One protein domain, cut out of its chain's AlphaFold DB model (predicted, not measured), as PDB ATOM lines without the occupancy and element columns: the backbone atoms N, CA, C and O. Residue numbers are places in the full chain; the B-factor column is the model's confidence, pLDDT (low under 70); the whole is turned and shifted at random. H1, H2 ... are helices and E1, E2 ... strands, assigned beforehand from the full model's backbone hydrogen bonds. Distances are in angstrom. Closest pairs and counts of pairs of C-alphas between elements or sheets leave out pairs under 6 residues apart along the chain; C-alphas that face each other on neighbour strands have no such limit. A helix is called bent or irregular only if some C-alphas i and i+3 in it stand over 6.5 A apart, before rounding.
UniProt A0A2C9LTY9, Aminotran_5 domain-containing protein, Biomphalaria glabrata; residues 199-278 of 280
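What this domain is: This is residues 199 to 278 of the 280 residues of the protein "Aminotran_5 domain-containing protein" of Biomphalaria glabrata (UniProt A0A2C9LTY9). A small two-stranded parallel sheet, E1 and E2, has H2 packed on it and H1 packed on H2, while H4 sticks out as a long free arm that makes much of the length. H3 follows E2 directly and leads toward this arm. The printed part has 80 residues with four named helices and two named strands, in the order H1, E1, H2, E2, H3, H4, and is mostly helix. It is extended, with a radius of gyration of the C-alphas of 18.7 A and spans of 61 by 27 by 17 A.

Where its parts are: E1 is residues 222 to 225 and E2 residues 243 to 246, each 10.0 A long. H2 is residues 231 to 239, 12.0 A, and only just irregular: C-alphas 233 and 236 are 6.50 A apart. H1 is residues 199 to 208, 14.4 A, with C-alpha 199 at (-62.120, 36.798, -36.880). H3 is residues 247 to 255, 10.8 A. H4 is residues 261 to 276, 23.0 A, with C-alpha 276 at (-14.117, 40.010, -53.753).

How they stand to each other: E1 and E2 are parallel at 25 degrees, with N 223 and O 243 2.9 A apart, within hydrogen-bond range. E1, H2 and E2 form a strand-helix-strand unit, two parallel neighbour strands with a helix between, its crossover right-handed. The closest C-alphas of H2 and E2, Ile 238 and Val 244, are 7.0 A apart. H1 and H2 touch, closest at C-alphas of Thr 199 and Ser 232, 5.3 A, the same way at a tilt of 35.4 degrees, only just steep. H3 and H4 are apart. In H1, H3 and H4 every O i to N i+4 pair is within hydrogen-bond range; in H2, 3 of 5.

The domain as a whole: The C-alphas farthest apart, Arg 213 and Lys 278, are 60.9 A apart. Residues 261 to 278 stand free. The printed part has no cut, and the link from H1 to E1 is long. The pLDDT is under 70 in residues 212 to 219 and 248 to 278.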
ATOM      1  N   THR A 199     -61.904  35.351 -37.076       92.62
ATOM      2  CA  THR A 199     -62.120  36.798 -36.880       92.62
ATOM      3  C   THR A 199     -63.116  37.087 -35.753       92.62
ATOM      4  O   THR A 199     -62.851  37.894 -34.861       92.62
ATOM      5  N   THR A 200     -64.250  36.381 -35.731       93.25
ATOM      6  CA  THR A 200     -65.290  36.586 -34.712       93.25
ATOM      7  C   THR A 200     -64.850  36.078 -33.333       93.25
ATOM      8  O   THR A 200     -65.246  36.646 -32.313       93.25
ATOM      9  N   ALA A 201     -63.977  35.064 -33.272       93.44
ATOM     10  CA  ALA A 201     -63.369  34.616 -32.019       93.44
ATOM     11  C   ALA A 201     -62.421  35.676 -31.435       93.44
ATOM     12  O   ALA A 201     -62.537  36.001 -30.253       93.44
ATOM     13  N   ILE A 202     -61.569  36.284 -32.265       92.19
ATOM     14  CA  ILE A 202     -60.654  37.369 -31.869       92.19
ATOM     15  C   ILE A 202     -61.442  38.569 -31.318       92.19
ATOM     16  O   ILE A 202     -61.178  39.031 -30.204       92.19
ATOM     17  N   HIS A 203     -62.490  39.018 -32.020       91.56
ATOM     18  CA  HIS A 203     -63.367  40.081 -31.511       91.56
ATOM     19  C   HIS A 203     -64.088  39.699 -30.207       91.56
ATOM     20  O   HIS A 203     -64.265  40.560 -29.341       91.56
ATOM     21  N   LYS A 204     -64.491  38.430 -30.029       92.50
ATOM     22  CA  LYS A 204     -65.127  37.963 -28.785       92.50
ATOM     23  C   LYS A 204     -64.149  37.978 -27.605       92.50
ATOM     24  O   LYS A 204     -64.544  38.408 -26.524       92.50
ATOM     25  N   VAL A 205     -62.887  37.599 -27.814       91.25
ATOM     26  CA  VAL A 205     -61.812  37.694 -26.808       91.25
ATOM     27  C   VAL A 205     -61.562  39.154 -26.410       91.25
ATOM     28  O   VAL A 205     -61.626  39.488 -25.228       91.25
ATOM     29  N   ILE A 206     -61.395  40.052 -27.388       89.75
ATOM     30  CA  ILE A 206     -61.277  41.507 -27.175       89.75
ATOM     31  C   ILE A 206     -62.444  42.069 -26.349       89.75
ATOM     32  O   ILE A 206     -62.243  42.880 -25.441       89.75
ATOM     33  N   HIS A 207     -63.671  41.646 -26.665       89.06
ATOM     34  CA  HIS A 207     -64.873  42.080 -25.960       89.06
ATOM     35  C   HIS A 207     -64.921  41.544 -24.522       89.06
ATOM     36  O   HIS A 207     -65.222  42.304 -23.602       89.06
ATOM     37  N   ALA A 208     -64.598  40.263 -24.315       89.81
ATOM     38  CA  ALA A 208     -64.578  39.628 -22.999       89.81
ATOM     39  C   ALA A 208     -63.543  40.260 -22.051       89.81
ATOM     40  O   ALA A 208     -63.830  40.433 -20.871       89.81
ATOM     41  N   MET A 209     -62.387  40.690 -22.571       87.81
ATOM     42  CA  MET A 209     -61.379  41.440 -21.805       87.81
ATOM     43  C   MET A 209     -61.785  42.892 -21.490       87.81
ATOM     44  O   MET A 209     -61.044  43.608 -20.823       87.81
ATOM     45  N   GLY A 210     -62.931  43.373 -21.985       84.69
ATOM     46  CA  GLY A 210     -63.436  44.716 -21.685       84.69
ATOM     47  C   GLY A 210     -62.608  45.870 -22.265       84.69
ATOM     48  O   GLY A 210     -62.884  47.025 -21.941       84.69
ATOM     49  N   LEU A 211     -61.638  45.604 -23.150       78.69
ATOM     50  CA  LEU A 211     -60.650  46.595 -23.609       78.69
ATOM     51  C   LEU A 211     -61.282  47.839 -24.256       78.69
ATOM     52  O   LEU A 211     -60.779  48.945 -24.071       78.69
ATOM     53  N   LYS A 212     -62.445  47.699 -24.911       67.94
ATOM     54  CA  LYS A 212     -63.221  48.836 -25.452       67.94
ATOM     55  C   LYS A 212     -63.652  49.861 -24.386       67.94
ATOM     56  O   LYS A 212     -63.861  51.020 -24.729       67.94
ATOM     57  N   ARG A 213     -63.785  49.465 -23.114       60.53
ATOM     58  CA  ARG A 213     -64.098  50.361 -21.982       60.53
ATOM     59  C   ARG A 213     -62.856  50.992 -21.339       60.53
ATOM     60  O   ARG A 213     -62.996  52.001 -20.663       60.53
ATOM     61  N   SER A 214     -61.662  50.440 -21.564       55.94
ATOM     62  CA  SER A 214     -60.411  50.889 -20.925       55.94
ATOM     63  C   SER A 214     -59.741  52.092 -21.616       55.94
ATOM     64  O   SER A 214     -58.644  52.498 -21.230       55.94
ATOM     65  N   MET A 215     -60.393  52.683 -22.624       56.59
ATOM     66  CA  MET A 215     -59.894  53.820 -23.419       56.59
ATOM     67  C   MET A 215     -59.777  55.150 -22.642       56.59
ATOM     68  O   MET A 215     -59.416  56.169 -23.220       56.59
ATOM     69  N   THR A 216     -60.081  55.160 -21.341       54.28
ATOM     70  CA  THR A 216     -59.751  56.252 -20.408       54.28
ATOM     71  C   THR A 216     -58.264  56.309 -20.048       54.28
ATOM     72  O   THR A 216     -57.805  57.337 -19.557       54.28
ATOM     73  N   SER A 217     -57.497  55.244 -20.304       59.03
ATOM     74  CA  SER A 217     -56.031  55.286 -20.259       59.03
ATOM     75  C   SER A 217     -55.480  56.066 -21.456       59.03
ATOM     76  O   SER A 217     -55.830  55.779 -22.599       59.03
ATOM     77  N   MET A 218     -54.568  57.012 -21.206       60.41
ATOM     78  CA  MET A 218     -53.919  57.809 -22.260       60.41
ATOM     79  C   MET A 218     -53.005  56.970 -23.173       60.41
ATOM     80  O   MET A 218     -52.688  57.391 -24.284       60.41
ATOM     81  N   LEU A 219     -52.607  55.775 -22.720       66.56
ATOM     82  CA  LEU A 219     -51.937  54.756 -23.526       66.56
ATOM     83  C   LEU A 219     -52.857  53.537 -23.685       66.56
ATOM     84  O   LEU A 219     -53.327  52.974 -22.692       66.56
ATOM     85  N   GLY A 220     -53.104  53.130 -24.933       72.69
ATOM     86  CA  GLY A 220     -53.802  51.882 -25.250       72.69
ATOM     87  C   GLY A 220     -52.982  50.640 -24.865       72.69
ATOM     88  O   GLY A 220     -51.797  50.756 -24.543       72.69
ATOM     89  N   PRO A 221     -53.582  49.437 -24.895       85.31
ATOM     90  CA  PRO A 221     -52.878  48.205 -24.548       85.31
ATOM     91  C   PRO A 221     -51.731  47.927 -25.529       85.31
ATOM     92  O   PRO A 221     -51.881  48.116 -26.736       85.31
ATOM     93  N   THR A 222     -50.599  47.429 -25.033       87.94
ATOM     94  CA  THR A 222     -49.532  46.882 -25.886       87.94
ATOM     95  C   THR A 222     -49.872  45.443 -26.251       87.94
ATOM     96  O   THR A 222     -50.182  44.641 -25.371       87.94
ATOM     97  N   VAL A 223     -49.813  45.108 -27.540       89.50
ATOM     98  CA  VAL A 223     -50.159  43.781 -28.065       89.50
ATOM     99  C   VAL A 223     -48.985  43.247 -28.874       89.50
ATOM    100  O   VAL A 223     -48.550  43.875 -29.839       89.50
ATOM    101  N   PHE A 224     -48.480  42.078 -28.492       90.56
ATOM    102  CA  PHE A 224     -47.406  41.397 -29.210       90.56
ATOM    103  C   PHE A 224     -47.990  40.372 -30.177       90.56
ATOM    104  O   PHE A 224     -48.838  39.571 -29.788       90.56
ATOM    105  N   VAL A 225     -47.547  40.405 -31.434       90.19
ATOM    106  CA  VAL A 225     -48.102  39.575 -32.516       90.19
ATOM    107  C   VAL A 225     -47.004  38.841 -33.288       90.19
ATOM    108  O   VAL A 225     -45.862  39.308 -33.367       90.19
ATOM    109  N   GLY A 226     -47.330  37.679 -33.859       87.00
ATOM    110  CA  GLY A 226     -46.406  36.915 -34.694       87.00
ATOM    111  C   GLY A 226     -45.987  37.652 -35.981       87.00
ATOM    112  O   GLY A 226     -46.615  38.627 -36.395       87.00
ATOM    113  N   PRO A 227     -44.916  37.200 -36.656       84.44
ATOM    114  CA  PRO A 227     -44.397  37.857 -37.859       84.44
ATOM    115  C   PRO A 227     -45.191  37.597 -39.147       84.44
ATOM    116  O   PRO A 227     -44.977  38.300 -40.133       84.44
ATOM    117  N   TYR A 228     -46.080  36.600 -39.152       86.69
ATOM    118  CA  TYR A 228     -46.840  36.148 -40.327       86.69
ATOM    119  C   TYR A 228     -48.350  36.113 -40.055       86.69
ATOM    120  O   TYR A 228     -49.073  35.254 -40.554       86.69
ATOM    121  N   GLU A 229     -48.816  37.027 -39.209       90.69
ATOM    122  CA  GLU A 229     -50.201  37.080 -38.751       90.69
ATOM    123  C   GLU A 229     -51.158  37.512 -39.859       90.69
ATOM    124  O   GLU A 229     -50.891  38.432 -40.636       90.69
ATOM    125  N   HIS A 230     -52.316  36.859 -39.908       91.56
ATOM    126  CA  HIS A 230     -53.368  37.223 -40.843       91.56
ATOM    127  C   HIS A 230     -54.008  38.561 -40.441       91.56
ATOM    128  O   HIS A 230     -54.161  38.866 -39.255       91.56
ATOM    129  N   HIS A 231     -54.446  39.356 -41.421       89.69
ATOM    130  CA  HIS A 231     -55.010  40.689 -41.173       89.69
ATOM    131  C   HIS A 231     -56.227  40.665 -40.232       89.69
ATOM    132  O   HIS A 231     -56.418  41.604 -39.464       89.69
ATOM    133  N   SER A 232     -57.006  39.576 -40.220       90.75
ATOM    134  CA  SER A 232     -58.125  39.395 -39.282       90.75
ATOM    135  C   SER A 232     -57.708  39.275 -37.812       90.75
ATOM    136  O   SER A 232     -58.538  39.529 -36.944       90.75
ATOM    137  N   ASN A 233     -56.452  38.914 -37.524       92.44
ATOM    138  CA  ASN A 233     -55.889  38.968 -36.176       92.44
ATOM    139  C   ASN A 233     -55.325  40.356 -35.859       92.44
ATOM    140  O   ASN A 233     -55.501  40.834 -34.750       92.44
ATOM    141  N   ILE A 234     -54.702  41.041 -36.824       90.94
ATOM    142  CA  ILE A 234     -54.031  42.331 -36.589       90.94
ATOM    143  C   ILE A 234     -55.025  43.502 -36.463       90.94
ATOM    144  O   ILE A 234     -54.940  44.286 -35.514       90.94
ATOM    145  N   LEU A 235     -55.952  43.643 -37.418       91.25
ATOM    146  CA  LEU A 235     -56.825  44.821 -37.537       91.25
ATOM    147  C   LEU A 235     -57.662  45.111 -36.273       91.25
ATOM    148  O   LEU A 235     -57.680  46.274 -35.859       91.25
ATOM    149  N   PRO A 236     -58.261  44.112 -35.584       91.19
ATOM    150  CA  PRO A 236     -59.041  44.359 -34.372       91.19
ATOM    151  C   PRO A 236     -58.264  45.042 -33.239       91.19
ATOM    152  O   PRO A 236     -58.872  45.735 -32.430       91.19
ATOM    153  N   TRP A 237     -56.936  44.884 -33.165       89.94
ATOM    154  CA  TRP A 237     -56.104  45.574 -32.169       89.94
ATOM    155  C   TRP A 237     -55.786  47.013 -32.585       89.94
ATOM    156  O   TRP A 237     -55.820  47.918 -31.751       89.94
ATOM    157  N   ILE A 238     -55.532  47.247 -33.876       87.06
ATOM    158  CA  ILE A 238     -55.289  48.592 -34.420       87.06
ATOM    159  C   ILE A 238     -56.531  49.477 -34.231       87.06
ATOM    160  O   ILE A 238     -56.410  50.629 -33.814       87.06
ATOM    161  N   GLU A 239     -57.733  48.930 -34.437       87.62
ATOM    162  CA  GLU A 239     -59.010  49.619 -34.184       87.62
ATOM    163  C   GLU A 239     -59.193  50.052 -32.715       87.62
ATOM    164  O   GLU A 239     -59.839  51.065 -32.442       87.62
ATOM    165  N   LEU A 240     -58.591  49.331 -31.761       85.06
ATOM    166  CA  LEU A 240     -58.565  49.690 -30.334       85.06
ATOM    167  C   LEU A 240     -57.482  50.724 -29.986       85.06
ATOM    168  O   LEU A 240     -57.308  51.037 -28.808       85.06
ATOM    169  N   LYS A 241     -56.725  51.224 -30.973       85.44
ATOM    170  CA  LYS A 241     -55.520  52.049 -30.774       85.44
ATOM    171  C   LYS A 241     -54.471  51.356 -29.891       85.44
ATOM    172  O   LYS A 241     -53.757  52.013 -29.131       85.44
ATOM    173  N   ALA A 242     -54.390  50.029 -29.974       85.62
ATOM    174  CA  ALA A 242     -53.354  49.257 -29.302       85.62
ATOM    175  C   ALA A 242     -51.969  49.569 -29.891       85.62
ATOM    176  O   ALA A 242     -51.831  49.782 -31.099       85.62
ATOM    177  N   ASN A 243     -50.928  49.527 -29.060       86.50
ATOM    178  CA  ASN A 243     -49.551  49.523 -29.545       86.50
ATOM    179  C   ASN A 243     -49.198  48.099 -30.000       86.50
ATOM    180  O   ASN A 243     -48.797  47.259 -29.194       86.50
ATOM    181  N   VAL A 244     -49.421  47.813 -31.284       86.31
ATOM    182  CA  VAL A 244     -49.164  46.495 -31.878       86.31
ATOM    183  C   VAL A 244     -47.690  46.385 -32.271       86.31
ATOM    184  O   VAL A 244     -47.222  47.106 -33.148       86.31
ATOM    185  N   SER A 245     -46.964  45.465 -31.636       85.00
ATOM    186  CA  SER A 245     -45.538  45.216 -31.879       85.00
ATOM    187  C   SER A 245     -45.294  43.789 -32.369       85.00
ATOM    188  O   SER A 245     -45.623  42.811 -31.696       85.00
ATOM    189  N   THR A 246     -44.683  43.658 -33.543       82.12
ATOM    190  CA  THR A 246     -44.392  42.359 -34.161       82.12
ATOM    191  C   THR A 246     -43.155  41.710 -33.537       82.12
ATOM    192  O   THR A 246     -42.102  42.339 -33.429       82.12
ATOM    193  N   LEU A 247     -43.230  40.419 -33.200       76.38
ATOM    194  CA  LEU A 247     -42.119  39.684 -32.581       76.38
ATOM    195  C   LEU A 247     -40.847  39.640 -33.448       76.38
ATOM    196  O   LEU A 247     -39.756  39.635 -32.892       76.38
ATOM    197  N   LYS A 248     -40.953  39.697 -34.787       69.19
ATOM    198  CA  LYS A 248     -39.788  39.883 -35.680       69.19
ATOM    199  C   LYS A 248     -39.043  41.178 -35.374       69.19
ATOM    200  O   LYS A 248     -37.838  41.138 -35.177       69.19
ATOM    201  N   THR A 249     -39.754  42.296 -35.239       60.69
ATOM    202  CA  THR A 249     -39.156  43.593 -34.892       60.69
ATOM    203  C   THR A 249     -38.437  43.538 -33.542       60.69
ATOM    204  O   THR A 249     -37.374  44.130 -33.395       60.69
ATOM    205  N   ILE A 250     -38.971  42.793 -32.569       61.62
ATOM    206  CA  ILE A 250     -38.362  42.627 -31.240       61.62
ATOM    207  C   ILE A 250     -37.129  41.713 -31.301       61.62
ATOM    208  O   ILE A 250     -36.081  42.063 -30.773       61.62
ATOM    209  N   LEU A 251     -37.217  40.568 -31.978       63.56
ATOM    210  CA  LEU A 251     -36.113  39.608 -32.079       63.56
ATOM    211  C   LEU A 251     -34.951  40.141 -32.936       63.56
ATOM    212  O   LEU A 251     -33.792  39.906 -32.594       63.56
ATOM    213  N   GLU A 252     -35.239  40.935 -33.970       64.31
ATOM    214  CA  GLU A 252     -34.227  41.642 -34.765       64.31
ATOM    215  C   GLU A 252     -33.567  42.794 -33.986       64.31
ATOM    216  O   GLU A 252     -32.355  42.967 -34.086       64.31
ATOM    217  N   SER A 253     -34.326  43.569 -33.194       62.81
ATOM    218  CA  SER A 253     -33.795  44.752 -32.486       62.81
ATOM    219  C   SER A 253     -33.153  44.460 -31.125       62.81
ATOM    220  O   SER A 253     -32.246  45.186 -30.727       62.81
ATOM    221  N   VAL A 254     -33.598  43.416 -30.416       61.22
ATOM    222  CA  VAL A 254     -33.134  43.082 -29.054       61.22
ATOM    223  C   VAL A 254     -32.176  41.890 -29.045       61.22
ATOM    224  O   VAL A 254     -31.238  41.872 -28.254       61.22
ATOM    225  N   VAL A 255     -32.393  40.894 -29.912       61.41
ATOM    226  CA  VAL A 255     -31.636  39.622 -29.902       61.41
ATOM    227  C   VAL A 255     -30.724  39.475 -31.131       61.41
ATOM    228  O   VAL A 255     -29.871  38.593 -31.168       61.41
ATOM    229  N   GLY A 256     -30.869  40.340 -32.142       57.25
ATOM    230  CA  GLY A 256     -30.081  40.293 -33.378       57.25
ATOM    231  C   GLY A 256     -30.390  39.091 -34.281       57.25
ATOM    232  O   GLY A 256     -29.606  38.786 -35.179       57.25
ATOM    233  N   ILE A 257     -31.513  38.398 -34.059       58.19
ATOM    234  CA  ILE A 257     -31.894  37.207 -34.828       58.19
ATOM    235  C   ILE A 257     -32.665  37.639 -36.080       58.19
ATOM    236  O   ILE A 257     -33.825  38.043 -36.001       58.19
ATOM    237  N   ASP A 258     -32.028  37.513 -37.246       58.16
ATOM    238  CA  ASP A 258     -32.675  37.676 -38.554       58.16
ATOM    239  C   ASP A 258     -33.557  36.451 -38.853       58.16
ATOM    240  O   ASP A 258     -33.082  35.404 -39.294       58.16
ATOM    241  N   ILE A 259     -34.859  36.577 -38.585       60.72
ATOM    242  CA  ILE A 259     -35.861  35.521 -38.825       60.72
ATOM    243  C   ILE A 259     -36.104  35.313 -40.330       60.72
ATOM    244  O   ILE A 259     -36.656  34.298 -40.761       60.72
ATOM    245  N   ASP A 260     -35.692  36.264 -41.168       59.62
ATOM    246  CA  ASP A 260     -35.988  36.252 -42.588       59.62
ATOM    247  C   ASP A 260     -34.867  35.575 -43.386       59.62
ATOM    248  O   ASP A 260     -33.870  36.180 -43.787       59.62
ATOM    249  N   SER A 261     -35.059  34.290 -43.688       55.09
ATOM    250  CA  SER A 261     -34.105  33.497 -44.481       55.09
ATOM    251  C   SER A 261     -33.763  34.095 -45.859       55.09
ATOM    252  O   SER A 261     -32.737  33.732 -46.443       55.09
ATOM    253  N   ARG A 262     -34.572  35.028 -46.395       52.38
ATOM    254  CA  ARG A 262     -34.250  35.787 -47.617       52.38
ATOM    255  C   ARG A 262     -33.335  36.982 -47.331       52.38
ATOM    256  O   ARG A 262     -32.466  37.273 -48.154       52.38
ATOM    257  N   SER A 263     -33.489  37.642 -46.185       54.19
ATOM    258  CA  SER A 263     -32.593  38.707 -45.710       54.19
ATOM    259  C   SER A 263     -31.210  38.164 -45.364       54.19
ATOM    260  O   SER A 263     -30.213  38.707 -45.844       54.19
ATOM    261  N   ALA A 264     -31.150  37.034 -44.655       54.03
ATOM    262  CA  ALA A 264     -29.903  36.355 -44.313       54.03
ATOM    263  C   ALA A 264     -29.089  35.984 -45.569       54.03
ATOM    264  O   ALA A 264     -27.908  36.319 -45.670       54.03
ATOM    265  N   ARG A 265     -29.735  35.395 -46.593       55.47
ATOM    266  CA  ARG A 265     -29.081  35.090 -47.886       55.47
ATOM    267  C   ARG A 265     -28.586  36.345 -48.611       55.47
ATOM    268  O   ARG A 265     -27.489  36.322 -49.155       55.47
ATOM    269  N   ARG A 266     -29.357  37.441 -48.593       55.94
ATOM    270  CA  ARG A 266     -28.964  38.727 -49.204       55.94
ATOM    271  C   ARG A 266     -27.802  39.409 -48.476       55.94
ATOM    272  O   ARG A 266     -27.019  40.095 -49.128       55.94
ATOM    273  N   ARG A 267     -27.680  39.243 -47.153       58.22
ATOM    274  CA  ARG A 267     -26.512  39.702 -46.382       58.22
ATOM    275  C   ARG A 267     -25.280  38.867 -46.717       58.22
ATOM    276  O   ARG A 267     -24.285  39.447 -47.134       58.22
ATOM    277  N   ALA A 268     -25.388  37.537 -46.669       57.31
ATOM    278  CA  ALA A 268     -24.293  36.627 -47.014       57.31
ATOM    279  C   ALA A 268     -23.733  36.901 -48.425       57.31
ATOM    280  O   ALA A 268     -22.538  37.149 -48.572       57.31
ATOM    281  N   SER A 269     -24.597  36.995 -49.446       58.06
ATOM    282  CA  SER A 269     -24.168  37.304 -50.820       58.06
ATOM    283  C   SER A 269     -23.539  38.696 -50.964       58.06
ATOM    284  O   SER A 269     -22.708  38.919 -51.842       58.06
ATOM    285  N   ARG A 270     -23.935  39.662 -50.123       56.09
ATOM    286  CA  ARG A 270     -23.381  41.023 -50.136       56.09
ATOM    287  C   ARG A 270     -22.021  41.078 -49.443       56.09
ATOM    288  O   ARG A 270     -21.132  41.757 -49.943       56.09
ATOM    289  N   GLU A 271     -21.830  40.358 -48.343       58.44
ATOM    290  CA  GLU A 271     -20.528  40.230 -47.675       58.44
ATOM    291  C   GLU A 271     -19.513  39.479 -48.542       58.44
ATOM    292  O   GLU A 271     -18.359  39.897 -48.635       58.44
ATOM    293  N   GLU A 272     -19.951  38.431 -49.240       56.53
ATOM    294  CA  GLU A 272     -19.140  37.682 -50.202       56.53
ATOM    295  C   GLU A 272     -18.709  38.571 -51.382       56.53
ATOM    296  O   GLU A 272     -17.514  38.700 -51.653       56.53
ATOM    297  N   ALA A 273     -19.640  39.325 -51.982       52.78
ATOM    298  CA  ALA A 273     -19.313  40.333 -52.994       52.78
ATOM    299  C   ALA A 273     -18.371  41.441 -52.466       52.78
ATOM    300  O   ALA A 273     -17.489  41.905 -53.186       52.78
ATOM    301  N   THR A 274     -18.507  41.847 -51.197       53.72
ATOM    302  CA  THR A 274     -17.644  42.883 -50.590       53.72
ATOM    303  C   THR A 274     -16.234  42.361 -50.277       53.72
ATOM    304  O   THR A 274     -15.289  43.148 -50.248       53.72
ATOM    305  N   LYS A 275     -16.060  41.046 -50.073       51.81
ATOM    306  CA  LYS A 275     -14.735  40.413 -49.959       51.81
ATOM    307  C   LYS A 275     -14.007  40.386 -51.303       51.81
ATOM    308  O   LYS A 275     -12.842  40.763 -51.336       51.81
ATOM    309  N   VAL A 276     -14.699  40.039 -52.394       51.72
ATOM    310  CA  VAL A 276     -14.117  40.010 -53.753       51.72
ATOM    311  C   VAL A 276     -13.585  41.387 -54.176       51.72
ATOM    312  O   VAL A 276     -12.483  41.482 -54.704       51.72
ATOM    313  N   VAL A 277     -14.311  42.469 -53.869       51.12
ATOM    314  CA  VAL A 277     -13.894  43.855 -54.190       51.12
ATOM    315  C   VAL A 277     -12.688  44.336 -53.361       51.12
ATOM    316  O   VAL A 277     -12.066  45.332 -53.712       51.12
ATOM    317  N   LYS A 278     -12.327  43.646 -52.269       48.44
ATOM    318  CA  LYS A 278     -11.147  43.967 -51.441       48.44
ATOM    319  C   LYS A 278      -9.917  43.099 -51.747       48.44
ATOM    320  O   LYS A 278      -8.904  43.255 -51.070       48.44
TER     321      LYS A 278